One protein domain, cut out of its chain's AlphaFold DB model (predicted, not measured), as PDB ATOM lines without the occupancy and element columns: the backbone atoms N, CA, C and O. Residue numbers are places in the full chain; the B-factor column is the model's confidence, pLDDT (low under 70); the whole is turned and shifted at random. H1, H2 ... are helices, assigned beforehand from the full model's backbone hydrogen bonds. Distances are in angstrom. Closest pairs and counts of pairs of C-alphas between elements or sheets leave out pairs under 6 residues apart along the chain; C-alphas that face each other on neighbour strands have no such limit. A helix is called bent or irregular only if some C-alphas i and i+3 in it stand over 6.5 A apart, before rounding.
ATOM      1  N   ARG A  16      73.419  60.702 -43.522       75.50
ATOM      2  CA  ARG A  16      74.085  61.999 -43.738       75.50
ATOM      3  C   ARG A  16      73.105  63.182 -43.772       75.50
ATOM      4  O   ARG A  16      73.484  64.272 -43.362       75.50
ATOM      5  N   ALA A  17      71.865  62.974 -44.221       76.06
ATOM      6  CA  ALA A  17      70.838  64.014 -44.275       76.06
ATOM      7  C   ALA A  17      70.411  64.462 -42.865       76.06
ATOM      8  O   ALA A  17      70.307  65.659 -42.616       76.06
ATOM      9  N   PHE A  18      70.296  63.524 -41.918       77.75
ATOM     10  CA  PHE A  18      69.969  63.824 -40.517       77.75
ATOM     11  C   PHE A  18      71.071  64.587 -39.770       77.75
ATOM     12  O   PHE A  18      70.771  65.373 -38.881       77.75
ATOM     13  N   LYS A  19      72.348  64.409 -40.146       77.62
ATOM     14  CA  LYS A  19      73.455  65.218 -39.597       77.62
ATOM     15  C   LYS A  19      73.451  66.656 -40.116       77.62
ATOM     16  O   LYS A  19      73.907  67.551 -39.417       77.62
ATOM     17  N   LYS A  20      72.981  66.865 -41.350       83.12
ATOM     18  CA  LYS A  20      72.932  68.186 -41.988       83.12
ATOM     19  C   LYS A  20      71.726  69.006 -41.522       83.12
ATOM     20  O   LYS A  20      71.833  70.223 -41.430       83.12
ATOM     21  N   PHE A  21      70.616  68.340 -41.214       82.44
ATOM     22  CA  PHE A  21      69.373  68.966 -40.773       82.44
ATOM     23  C   PHE A  21      68.837  68.241 -39.525       82.44
ATOM     24  O   PHE A  21      68.086  67.270 -39.651       82.44
ATOM     25  N   PRO A  22      69.227  68.667 -38.311       81.19
ATOM     26  CA  PRO A  22      68.843  67.980 -37.074       81.19
ATOM     27  C   PRO A  22      67.342  68.098 -36.759       81.19
ATOM     28  O   PRO A  22      66.779  67.238 -36.087       81.19
ATOM     29  N   GLU A  23      66.670  69.115 -37.297       87.25
ATOM     30  CA  GLU A  23      65.221  69.335 -37.177       87.25
ATOM     31  C   GLU A  23      64.363  68.232 -37.824       87.25
ATOM     32  O   GLU A  23      63.219  68.016 -37.432       87.25
ATOM     33  N   LEU A  24      64.923  67.474 -38.773       84.81
ATOM     34  CA  LEU A  24      64.239  66.357 -39.433       84.81
ATOM     35  C   LEU A  24      64.176  65.091 -38.571       84.81
ATOM     36  O   LEU A  24      63.364  64.208 -38.846       84.81
ATOM     37  N   ILE A  25      65.014  64.990 -37.535       86.69
ATOM     38  CA  ILE A  25      65.067  63.833 -36.636       86.69
ATOM     39  C   ILE A  25      63.725  63.633 -35.911       86.69
ATOM     40  O   ILE A  25      63.140  62.565 -36.086       86.69
ATOM     41  N   PRO A  26      63.170  64.613 -35.166       90.88
ATOM     42  CA  PRO A  26      61.896  64.422 -34.472       90.88
ATOM     43  C   PRO A  26      60.753  64.078 -35.438       90.88
ATOM     44  O   PRO A  26      59.989  63.147 -35.183       90.88
ATOM     45  N   LEU A  27      60.682  64.738 -36.597       90.06
ATOM     46  CA  LEU A  27      59.645  64.462 -37.593       90.06
ATOM     47  C   LEU A  27      59.731  63.019 -38.122       90.06
ATOM     48  O   LEU A  27      58.734  62.296 -38.141       90.06
ATOM     49  N   ALA A  28      60.931  62.570 -38.495       89.62
ATOM     50  CA  ALA A  28      61.143  61.208 -38.973       89.62
ATOM     51  C   ALA A  28      60.889  60.160 -37.876       89.62
ATOM     52  O   ALA A  28      60.378  59.076 -38.168       89.62
ATOM     53  N   THR A  29      61.195  60.467 -36.611       90.88
ATOM     54  CA  THR A  29      60.929  59.549 -35.490       90.88
ATOM     55  C   THR A  29      59.438  59.328 -35.262       90.88
ATOM     56  O   THR A  29      59.023  58.185 -35.088       90.88
ATOM     57  N   ILE A  30      58.606  60.371 -35.341       95.25
ATOM     58  CA  ILE A  30      57.153  60.233 -35.168       95.25
ATOM     59  C   ILE A  30      56.563  59.385 -36.300       95.25
ATOM     60  O   ILE A  30      55.814  58.444 -36.041       95.25
ATOM     61  N   ILE A  31      56.946  59.670 -37.550       95.00
ATOM     62  CA  ILE A  31      56.450  58.938 -38.724       95.00
ATOM     63  C   ILE A  31      56.870  57.467 -38.660       95.00
ATOM     64  O   ILE A  31      56.042  56.577 -38.844       95.00
ATOM     65  N   SER A  32      58.142  57.194 -38.357       93.56
ATOM     66  CA  SER A  32      58.631  55.815 -38.244       93.56
ATOM     67  C   SER A  32      57.967  55.064 -37.093       93.56
ATOM     68  O   SER A  32      57.536  53.931 -37.291       93.56
ATOM     69  N   THR A  33      57.792  55.697 -35.930       95.69
ATOM     70  CA  THR A  33      57.075  55.099 -34.793       95.69
ATOM     71  C   THR A  33      55.629  54.770 -35.165       95.69
ATOM     72  O   THR A  33      55.153  53.679 -34.858       95.69
ATOM     73  N   ALA A  34      54.941  55.663 -35.882       95.81
ATOM     74  CA  ALA A  34      53.581  55.425 -36.357       95.81
ATOM     75  C   ALA A  34      53.510  54.253 -37.351       95.81
ATOM     76  O   ALA A  34      52.669  53.368 -37.194       95.81
ATOM     77  N   CYS A  35      54.414  54.200 -38.335       96.12
ATOM     78  CA  CYS A  35      54.474  53.098 -39.295       96.12
ATOM     79  C   CYS A  35      54.772  51.757 -38.613       96.12
ATOM     80  O   CYS A  35      54.070  50.779 -38.861       96.12
ATOM     81  N   VAL A  36      55.766  51.709 -37.723       96.81
ATOM     82  CA  VAL A  36      56.114  50.492 -36.974       96.81
ATOM     83  C   VAL A  36      54.950  50.056 -36.086       96.81
ATOM     84  O   VAL A  36      54.588  48.882 -36.096       96.81
ATOM     85  N   GLY A  37      54.308  50.991 -35.379       95.75
ATOM     86  CA  GLY A  37      53.129  50.712 -34.559       95.75
ATOM     87  C   GLY A  37      51.970  50.135 -35.376       95.75
ATOM     88  O   GLY A  37      51.377  49.130 -34.977       95.75
ATOM     89  N   ALA A  38      51.691  50.704 -36.550       95.69
ATOM     90  CA  ALA A  38      50.665  50.203 -37.460       95.69
ATOM     91  C   ALA A  38      50.993  48.793 -37.979       95.69
ATOM     92  O   ALA A  38      50.128  47.915 -37.962       95.69
ATOM     93  N   CYS A  39      52.242  48.544 -38.384       95.69
ATOM     94  CA  CYS A  39      52.691  47.223 -38.825       95.69
ATOM     95  C   CYS A  39      52.598  46.179 -37.702       95.69
ATOM     96  O   CYS A  39      52.072  45.088 -37.925       95.69
ATOM     97  N   CYS A  40      53.044  46.512 -36.487       94.81
ATOM     98  CA  CYS A  40      52.920  45.638 -35.322       94.81
ATOM     99  C   CYS A  40      51.458  45.324 -34.999       94.81
ATOM    100  O   CYS A  40      51.126  44.162 -34.767       94.81
ATOM    101  N   PHE A  41      50.574  46.325 -35.014       92.00
ATOM    102  CA  PHE A  41      49.153  46.108 -34.751       92.00
ATOM    103  C   PHE A  41      48.504  45.223 -35.817       92.00
ATOM    104  O   PHE A  41      47.735  44.327 -35.478       92.00
ATOM    105  N   MET A  42      48.849  45.421 -37.091       91.75
ATOM    106  CA  MET A  42      48.357  44.593 -38.190       91.75
ATOM    107  C   MET A  42      48.799  43.132 -38.036       91.75
ATOM    108  O   MET A  42      47.962  42.233 -38.118       91.75
ATOM    109  N   ALA A  43      50.079  42.892 -37.739       92.44
ATOM    110  CA  ALA A  43      50.605  41.549 -37.497       92.44
ATOM    111  C   ALA A  43      49.964  40.889 -36.263       92.44
ATOM    112  O   ALA A  43      49.545  39.733 -36.319       92.44
ATOM    113  N   TYR A  44      49.816  41.637 -35.165       90.12
ATOM    114  CA  TYR A  44      49.134  41.171 -33.957       90.12
ATOM    115  C   TYR A  44      47.668  40.817 -34.226       90.12
ATOM    116  O   TYR A  44      47.199  39.761 -33.795       90.12
ATOM    117  N   ALA A  45      46.939  41.678 -34.939       88.38
ATOM    118  CA  ALA A  45      45.538  41.457 -35.271       88.38
ATOM    119  C   ALA A  45      45.370  40.200 -36.131       88.38
ATOM    120  O   ALA A  45      44.513  39.376 -35.830       88.38
ATOM    121  N   LEU A  46      46.233  40.016 -37.133       86.88
ATOM    122  CA  LEU A  46      46.221  38.848 -38.010       86.88
ATOM    123  C   LEU A  46      46.480  37.537 -37.253       86.88
ATOM    124  O   LEU A  46      45.819  36.537 -37.514       86.88
ATOM    125  N   ALA A  47      47.435  37.538 -36.319       83.62
ATOM    126  CA  ALA A  47      47.845  36.331 -35.603       83.62
ATOM    127  C   ALA A  47      46.907  35.957 -34.444       83.62
ATOM    128  O   ALA A  47      46.718  34.780 -34.153       83.62
ATOM    129  N   THR A  48      46.337  36.946 -33.749       82.06
ATOM    130  CA  THR A  48      45.623  36.709 -32.481       82.06
ATOM    131  C   THR A  48      44.108  36.821 -32.591       82.06
ATOM    132  O   THR A  48      43.396  36.312 -31.718       82.06
ATOM    133  N   LYS A  49      43.565  37.495 -33.613       81.44
ATOM    134  CA  LYS A  49      42.115  37.681 -33.766       81.44
ATOM    135  C   LYS A  49      41.550  36.622 -34.724       81.44
ATOM    136  O   LYS A  49      41.867  36.666 -35.906       81.44
ATOM    137  N   PRO A  50      40.668  35.713 -34.262       76.12
ATOM    138  CA  PRO A  50      40.056  34.689 -35.109       76.12
ATOM    139  C   PRO A  50      39.109  35.289 -36.158       76.12
ATOM    140  O   PRO A  50      38.754  34.614 -37.122       76.12
ATOM    141  N   ASP A  51      38.714  36.554 -35.980       73.75
ATOM    142  CA  ASP A  51      37.871  37.301 -36.912       73.75
ATOM    143  C   ASP A  51      38.620  37.691 -38.195       73.75
ATOM    144  O   ASP A  51      38.014  37.797 -39.264       73.75
ATOM    145  N   VAL A  52      39.945  37.866 -38.117       75.81
ATOM    146  CA  VAL A  52      40.777  38.243 -39.263       75.81
ATOM    147  C   VAL A  52      41.203  36.973 -39.990       75.81
ATOM    148  O   VAL A  52      42.176  36.310 -39.643       75.81
ATOM    149  N   ARG A  53      40.428  36.604 -41.009       72.75
ATOM    150  CA  ARG A  53      40.655  35.392 -41.800       72.75
ATOM    151  C   ARG A  53      41.372  35.731 -43.101       72.75
ATOM    152  O   ARG A  53      40.835  36.461 -43.927       72.75
ATOM    153  N   VAL A  54      42.555  35.153 -43.295       74.38
ATOM    154  CA  VAL A  54      43.331  35.266 -44.547       74.38
ATOM    155  C   VAL A  54      42.827  34.291 -45.613       74.38
ATOM    156  O   VAL A  54      42.892  34.577 -46.803       74.38
ATOM    157  N   VAL A  55      42.277  33.149 -45.192       73.44
ATOM    158  CA  VAL A  55      41.734  32.103 -46.069       73.44
ATOM    159  C   VAL A  55      40.303  31.776 -45.641       73.44
ATOM    160  O   VAL A  55      39.968  31.828 -44.453       73.44
ATOM    161  N   LYS A  56      39.441  31.416 -46.601       66.06
ATOM    162  CA  LYS A  56      38.081  30.923 -46.346       66.06
ATOM    163  C   LYS A  56      38.153  29.538 -45.685       66.06
ATOM    164  O   LYS A  56      38.106  28.520 -46.357       66.06
ATOM    165  N   SER A  57      38.325  29.512 -44.364       58.81
ATOM    166  CA  SER A  57      38.286  28.288 -43.553       58.81
ATOM    167  C   SER A  57      36.836  27.801 -43.451       58.81
ATOM    168  O   SER A  57      35.964  28.557 -43.019       58.81
ATOM    169  N   SER A  58      36.592  26.572 -43.906       56.59
ATOM    170  CA  SER A  58      35.275  25.948 -44.064       56.59
ATOM    171  C   SER A  58      34.724  25.256 -42.815       56.59
ATOM    172  O   SER A  58      33.566  24.870 -42.847       56.59
ATOM    173  N   GLU A  59      35.484  25.117 -41.726       67.62
ATOM    174  CA  GLU A  59      35.100  24.143 -40.690       67.62
ATOM    175  C   GLU A  59      34.290  24.704 -39.512       67.62
ATOM    176  O   GLU A  59      33.366  24.047 -39.059       67.62
ATOM    177  N   LEU A  60      34.581  25.911 -39.000       71.69
ATOM    178  CA  LEU A  60      33.899  26.444 -37.805       71.69
ATOM    179  C   LEU A  60      33.742  27.970 -37.855       71.69
ATOM    180  O   LEU A  60      34.667  28.670 -38.301       71.69
ATOM    181  N   PRO A  61      32.609  28.516 -37.378       75.69
ATOM    182  CA  PRO A  61      32.425  29.954 -37.296       75.69
ATOM    183  C   PRO A  61      33.402  30.598 -36.287       75.69
ATOM    184  O   PRO A  61      33.813  29.959 -35.318       75.69
ATOM    185  N   PRO A  62      33.803  31.870 -36.483       75.94
ATOM    186  CA  PRO A  62      34.872  32.501 -35.695       75.94
ATOM    187  C   PRO A  62      34.637  32.531 -34.180       75.94
ATOM    188  O   PRO A  62      35.591  32.409 -33.415       75.94
ATOM    189  N   TRP A  63      33.381  32.654 -33.743       75.94
ATOM    190  CA  TRP A  63      33.021  32.696 -32.323       75.94
ATOM    191  C   TRP A  63      33.172  31.344 -31.616       75.94
ATOM    192  O   TRP A  63      33.396  31.322 -30.412       75.94
ATOM    193  N   GLU A  64      33.124  30.224 -32.339       77.06
ATOM    194  CA  GLU A  64      33.346  28.891 -31.758       77.06
ATOM    195  C   GLU A  64      34.821  28.554 -31.559       77.06
ATOM    196  O   GLU A  64      35.157  27.671 -30.774       77.06
ATOM    197  N   LYS A  65      35.714  29.278 -32.239       77.50
ATOM    198  CA  LYS A  65      37.165  29.141 -32.060       77.50
ATOM    199  C   LYS A  65      37.657  29.811 -30.774       77.50
ATOM    200  O   LYS A  65      38.832  29.696 -30.439       77.50
ATOM    201  N   VAL A  66      36.791  30.549 -30.080       79.69
ATOM    202  CA  VAL A  66      37.139  31.272 -28.858       79.69
ATOM    203  C   VAL A  66      36.965  30.348 -27.655       79.69
ATOM    204  O   VAL A  66      35.850  29.940 -27.337       79.69
ATOM    205  N   ALA A  67      38.063  30.043 -26.963       80.31
ATOM    206  CA  ALA A  67      38.012  29.287 -25.717       80.31
ATOM    207  C   ALA A  67      37.404  30.143 -24.584       80.31
ATOM    208  O   ALA A  67      37.809  31.297 -24.411       80.31
ATOM    209  N   PRO A  68      36.474  29.598 -23.777       81.44
ATOM    210  CA  PRO A  68      35.843  30.334 -22.678       81.44
ATOM    211  C   PRO A  68      36.808  30.627 -21.518       81.44
ATOM    212  O   PRO A  68      36.567  31.552 -20.748       81.44
ATOM    213  N   THR A  69      37.908  29.876 -21.420       83.25
ATOM    214  CA  THR A  69      38.909  29.961 -20.345       83.25
ATOM    215  C   THR A  69      39.951  31.061 -20.574       83.25
ATOM    216  O   THR A  69      40.648  31.475 -19.650       83.25
ATOM    217  N   GLU A  70      40.083  31.558 -21.807       83.31
ATOM    218  CA  GLU A  70      41.141  32.503 -22.158       83.31
ATOM    219  C   GLU A  70      40.685  33.960 -22.092       83.31
ATOM    220  O   GLU A  70      39.657  34.368 -22.640       83.31
ATOM    221  N   ARG A  71      41.533  34.804 -21.498       82.38
ATOM    222  CA  ARG A  71      41.331  36.250 -21.508       82.38
ATOM    223  C   ARG A  71      41.563  36.812 -22.910       82.38
ATOM    224  O   ARG A  71      42.685  36.843 -23.402       82.38
ATOM    225  N   ARG A  72      40.512  37.366 -23.519       77.88
ATOM    226  CA  ARG A  72      40.572  37.949 -24.879       77.88
ATOM    227  C   ARG A  72      40.632  39.476 -24.936       77.88
ATOM    228  O   ARG A  72      40.939  40.039 -25.989       77.88
ATOM    229  N   LYS A  73      40.318  40.161 -23.834       85.81
ATOM    230  CA  LYS A  73      40.351  41.628 -23.751       85.81
ATOM    231  C   LYS A  73      41.681  42.083 -23.154       85.81
ATOM    232  O   LYS A  73      42.161  41.484 -22.196       85.81
ATOM    233  N   MET A  74      42.243  43.161 -23.706       82.25
ATOM    234  CA  MET A  74      43.488  43.762 -23.202       82.25
ATOM    235  C   MET A  74      43.310  44.293 -21.775       82.25
ATOM    236  O   MET A  74      44.202  44.159 -20.946       82.25
ATOM    237  N   ILE A  75      42.130  44.842 -21.481       86.25
ATOM    238  CA  ILE A  75      41.741  45.314 -20.155       86.25
ATOM    239  C   ILE A  75      40.463  44.580 -19.770       86.25
ATOM    240  O   ILE A  75      39.507  44.526 -20.548       86.25
ATOM    241  N   VAL A  76      40.459  43.993 -18.578       87.62
ATOM    242  CA  VAL A  76      39.310  43.270 -18.040       87.62
ATOM    243  C   VAL A  76      38.909  43.901 -16.722       87.62
ATOM    244  O   VAL A  76      39.710  43.947 -15.794       87.62
ATOM    245  N   MET A  77      37.655  44.335 -16.632       84.94
ATOM    246  CA  MET A  77      37.027  44.711 -15.371       84.94
ATOM    247  C   MET A  77      36.062  43.595 -14.978       84.94
ATOM    248  O   MET A  77      35.056  43.383 -15.650       84.94
ATOM    249  N   ASN A  78      36.412  42.854 -13.926       85.56
ATOM    250  CA  ASN A  78      35.558  41.871 -13.250       85.56
ATOM    251  C   ASN A  78      34.954  40.734 -14.116       85.56
ATOM    252  O   ASN A  78      33.979  40.109 -13.709       85.56
ATOM    253  N   GLN A  79      35.507  40.447 -15.302       86.19
ATOM    254  CA  GLN A  79      35.016  39.372 -16.174       86.19
ATOM    255  C   GLN A  79      35.629  38.023 -15.774       86.19
ATOM    256  O   GLN A  79      36.853  37.873 -15.787       86.19
ATOM    257  N   LYS A  80      34.776  37.045 -15.457       85.62
ATOM    258  CA  LYS A  80      35.166  35.648 -15.224       85.62
ATOM    259  C   LYS A  80      35.226  34.893 -16.556       85.62
ATOM    260  O   LYS A  80      34.377  35.103 -17.419       85.62
ATOM    261  N   TYR A  81      36.243  34.053 -16.715       83.81
ATOM    262  CA  TYR A  81      36.489  33.235 -17.907       83.81
ATOM    263  C   TYR A  81      36.312  31.766 -17.531       83.81
ATOM    264  O   TYR A  81      37.281  31.035 -17.341       83.81
ATOM    265  N   GLU A  82      35.057  31.378 -17.323       87.12
ATOM    266  CA  GLU A  82      34.669  30.032 -16.905       87.12
ATOM    267  C   GLU A  82      33.690  29.448 -17.934       87.12
ATOM    268  O   GLU A  82      32.829  30.178 -18.441       87.12
ATOM    269  N   PRO A  83      33.824  28.156 -18.285       84.06
ATOM    270  CA  PRO A  83      32.888  27.496 -19.181       84.06
ATOM    271  C   PRO A  83      31.512  27.388 -18.521       84.06
ATOM    272  O   PRO A  83      31.388  27.092 -17.333       84.06
ATOM    273  N   ILE A  84      30.465  27.618 -19.309       87.50
ATOM    274  CA  ILE A  84      29.086  27.493 -18.840       87.50
ATOM    275  C   ILE A  84      28.694  26.012 -18.947       87.50
ATOM    276  O   ILE A  84      28.677  25.483 -20.063       87.50
ATOM    277  N   PRO A  85      28.364  25.331 -17.836       86.44
ATOM    278  CA  PRO A  85      28.122  23.886 -17.836       86.44
ATOM    279  C   PRO A  85      26.920  23.489 -18.703       86.44
ATOM    280  O   PRO A  85      26.949  22.453 -19.361       86.44
ATOM    281  N   GLU A  86      25.897  24.342 -18.767       85.94
ATOM    282  CA  GLU A  86      24.710  24.154 -19.610       85.94
ATOM    283  C   GLU A  86      25.069  24.138 -21.103       85.94
ATOM    284  O   GLU A  86      24.596  23.285 -21.850       85.94
ATOM    285  N   LEU A  87      25.966  25.031 -21.543       84.06
ATOM    286  CA  LEU A  87      26.429  25.064 -22.935       84.06
ATOM    287  C   LEU A  87      27.246  23.822 -23.296       84.06
ATOM    288  O   LEU A  87      27.153  23.337 -24.422       84.06
ATOM    289  N   GLU A  88      28.045  23.296 -22.363       82.94
ATOM    290  CA  GLU A  88      28.783  22.054 -22.599       82.94
ATOM    291  C   GLU A  88      27.863  20.841 -22.708       82.94
ATOM    292  O   GLU A  88      28.086  19.993 -23.572       82.94
ATOM    293  N   GLN A  89      26.841  20.751 -21.854       87.38
ATOM    294  CA  GLN A  89      25.847  19.676 -21.910       87.38
ATOM    295  C   GLN A  89      25.093  19.711 -23.237       87.38
ATOM    296  O   GLN A  89      25.095  18.715 -23.957       87.38
ATOM    297  N   LEU A  90      24.595  20.885 -23.635       84.12
ATOM    298  CA  LEU A  90      23.939  21.069 -24.928       84.12
ATOM    299  C   LEU A  90      24.853  20.669 -26.086       84.12
ATOM    300  O   LEU A  90      24.429  19.934 -26.971       84.12
ATOM    301  N   ARG A  91      26.130  21.078 -26.066       79.94
ATOM    302  CA  ARG A  91      27.104  20.713 -27.107       79.94
ATOM    303  C   ARG A  91      27.331  19.200 -27.204       79.94
ATOM    304  O   ARG A  91      27.589  18.703 -28.299       79.94
ATOM    305  N   ARG A  92      27.261  18.476 -26.083       83.12
ATOM    306  CA  ARG A  92      27.380  17.008 -26.041       83.12
ATOM    307  C   ARG A  92      26.110  16.319 -26.543       83.12
ATOM    308  O   ARG A  92      26.223  15.324 -27.247       83.12
ATOM    309  N   GLU A  93      24.936  16.850 -26.208       85.19
ATOM    310  CA  GLU A  93      23.632  16.282 -26.576       85.19
ATOM    311  C   GLU A  93      23.290  16.472 -28.056       85.19
ATOM    312  O   GLU A  93      22.820  15.544 -28.707       85.19
ATOM    313  N   ILE A  94      23.544  17.664 -28.602       79.75
ATOM    314  CA  ILE A  94      23.185  17.998 -29.988       79.75
ATOM    315  C   ILE A  94      24.280  17.624 -31.000       79.75
ATOM    316  O   ILE A  94      24.027  17.624 -32.204       79.75
ATOM    317  N   GLY A  95      25.494  17.309 -30.528       67.19
ATOM    318  CA  GLY A  95      26.691  17.207 -31.367       67.19
ATOM    319  C   GLY A  95      27.083  18.558 -31.987       67.19
ATOM    320  O   GLY A  95      26.335  19.531 -31.945       67.19
TER     321      GLY A  95
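This is residues 16 to 95 of the 99 residues of an uncharacterized protein of Pomacea canaliculata (UniProt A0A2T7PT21). A long, straight helix, H2, makes a shaft with the very short helix H1 turned aside at its first end, while beyond its other end the printed part runs on through two wide loops to a separate helix, H4, at the far end. The two loops, residues 49 to 61 and residues 66 to 84, swing out to opposite sides of the long axis, with the one-turn helix H3 between them, and no helix packs on another to make a core. The printed part has 80 residues with four named helices, in the order H1, H2, H3, H4, and no named strand; its class is all helix. It is extended, with a radius of gyration of the C-alphas of 21.9 A, and its C-alphas span 73 by 35 by 11 A along the three main axes.

Look first for the longest helix, H2, residues 24 to 48. Find C-alpha 24 at (64.239, 66.357, -39.433); from there the helix runs 35.7 A to C-alpha 48 at (45.623, 36.709, -32.481), with x and y falling along the way. Go back to the first printed residue, Arg 16, whose C-alpha is at (74.085, 61.999, -43.738): here begins H1, residues 16 to 20, which measures 6.5 A from first to last C-alpha. Past H2, look for H3 at residues 62 to 65, Pro 62 to Lys 65, with 5.5 A between its first and last C-alphas. H4 takes residues 85 to 94 and covers 14.4 A from the C-alpha of Pro 85 to that of Ile 94, which you will find at (23.185, 17.998, -29.988). No helix is bent or irregular.

Begin at H2, which touches no helix but is near H1. H1 and H2 are close but not clearly touching, with 2 pairs of C-alphas within 8 A; look at Phe 18 and Ile 25, whose C-alphas are the closest of the two helices at 6.3 A. Their centres are 22.8 A apart, and residues 21 to 23 join them by a tight link. From the other end of H2, go on along the chain to H3: these two helices are apart, and so are H2 and H4. H3 and H4 are apart as well, and H1 is apart from both H3 and H4. Residues 29 to 41, which belong to H2, stand free, with no C-alpha 8 or more residues away along the chain within 10 A of theirs. At the far end residues 85 to 95 stand free too, of which 85 to 94 belong to H4. In the backbones of H1, H2 and H4, every O i to N i+4 pair is within hydrogen-bond range. H3, with four residues, is too short for such a pair, but its 1 pair of O i and N i+3 is within range.

In outline the C-alphas make a rod; the two farthest apart are those of Lys 20 and Glu 93, at 73.2 A. From Arg 16 to Gly 95, the first and last printed C-alphas are 66.4 A apart. The printed part has no cut. Two links are long: H2 to H3 has 13 residues, 49 to 61, and H3 to H4 has 19, residues 66 to 84. Look along them for residues 55 to 60 and residues 73 to 78, which stand free. The mean pLDDT of the printed part is 83.3, and that of H2 is 92. Confidence is under 70 at residues 56 to 59, in the link from H2 to H3, and at residue 95.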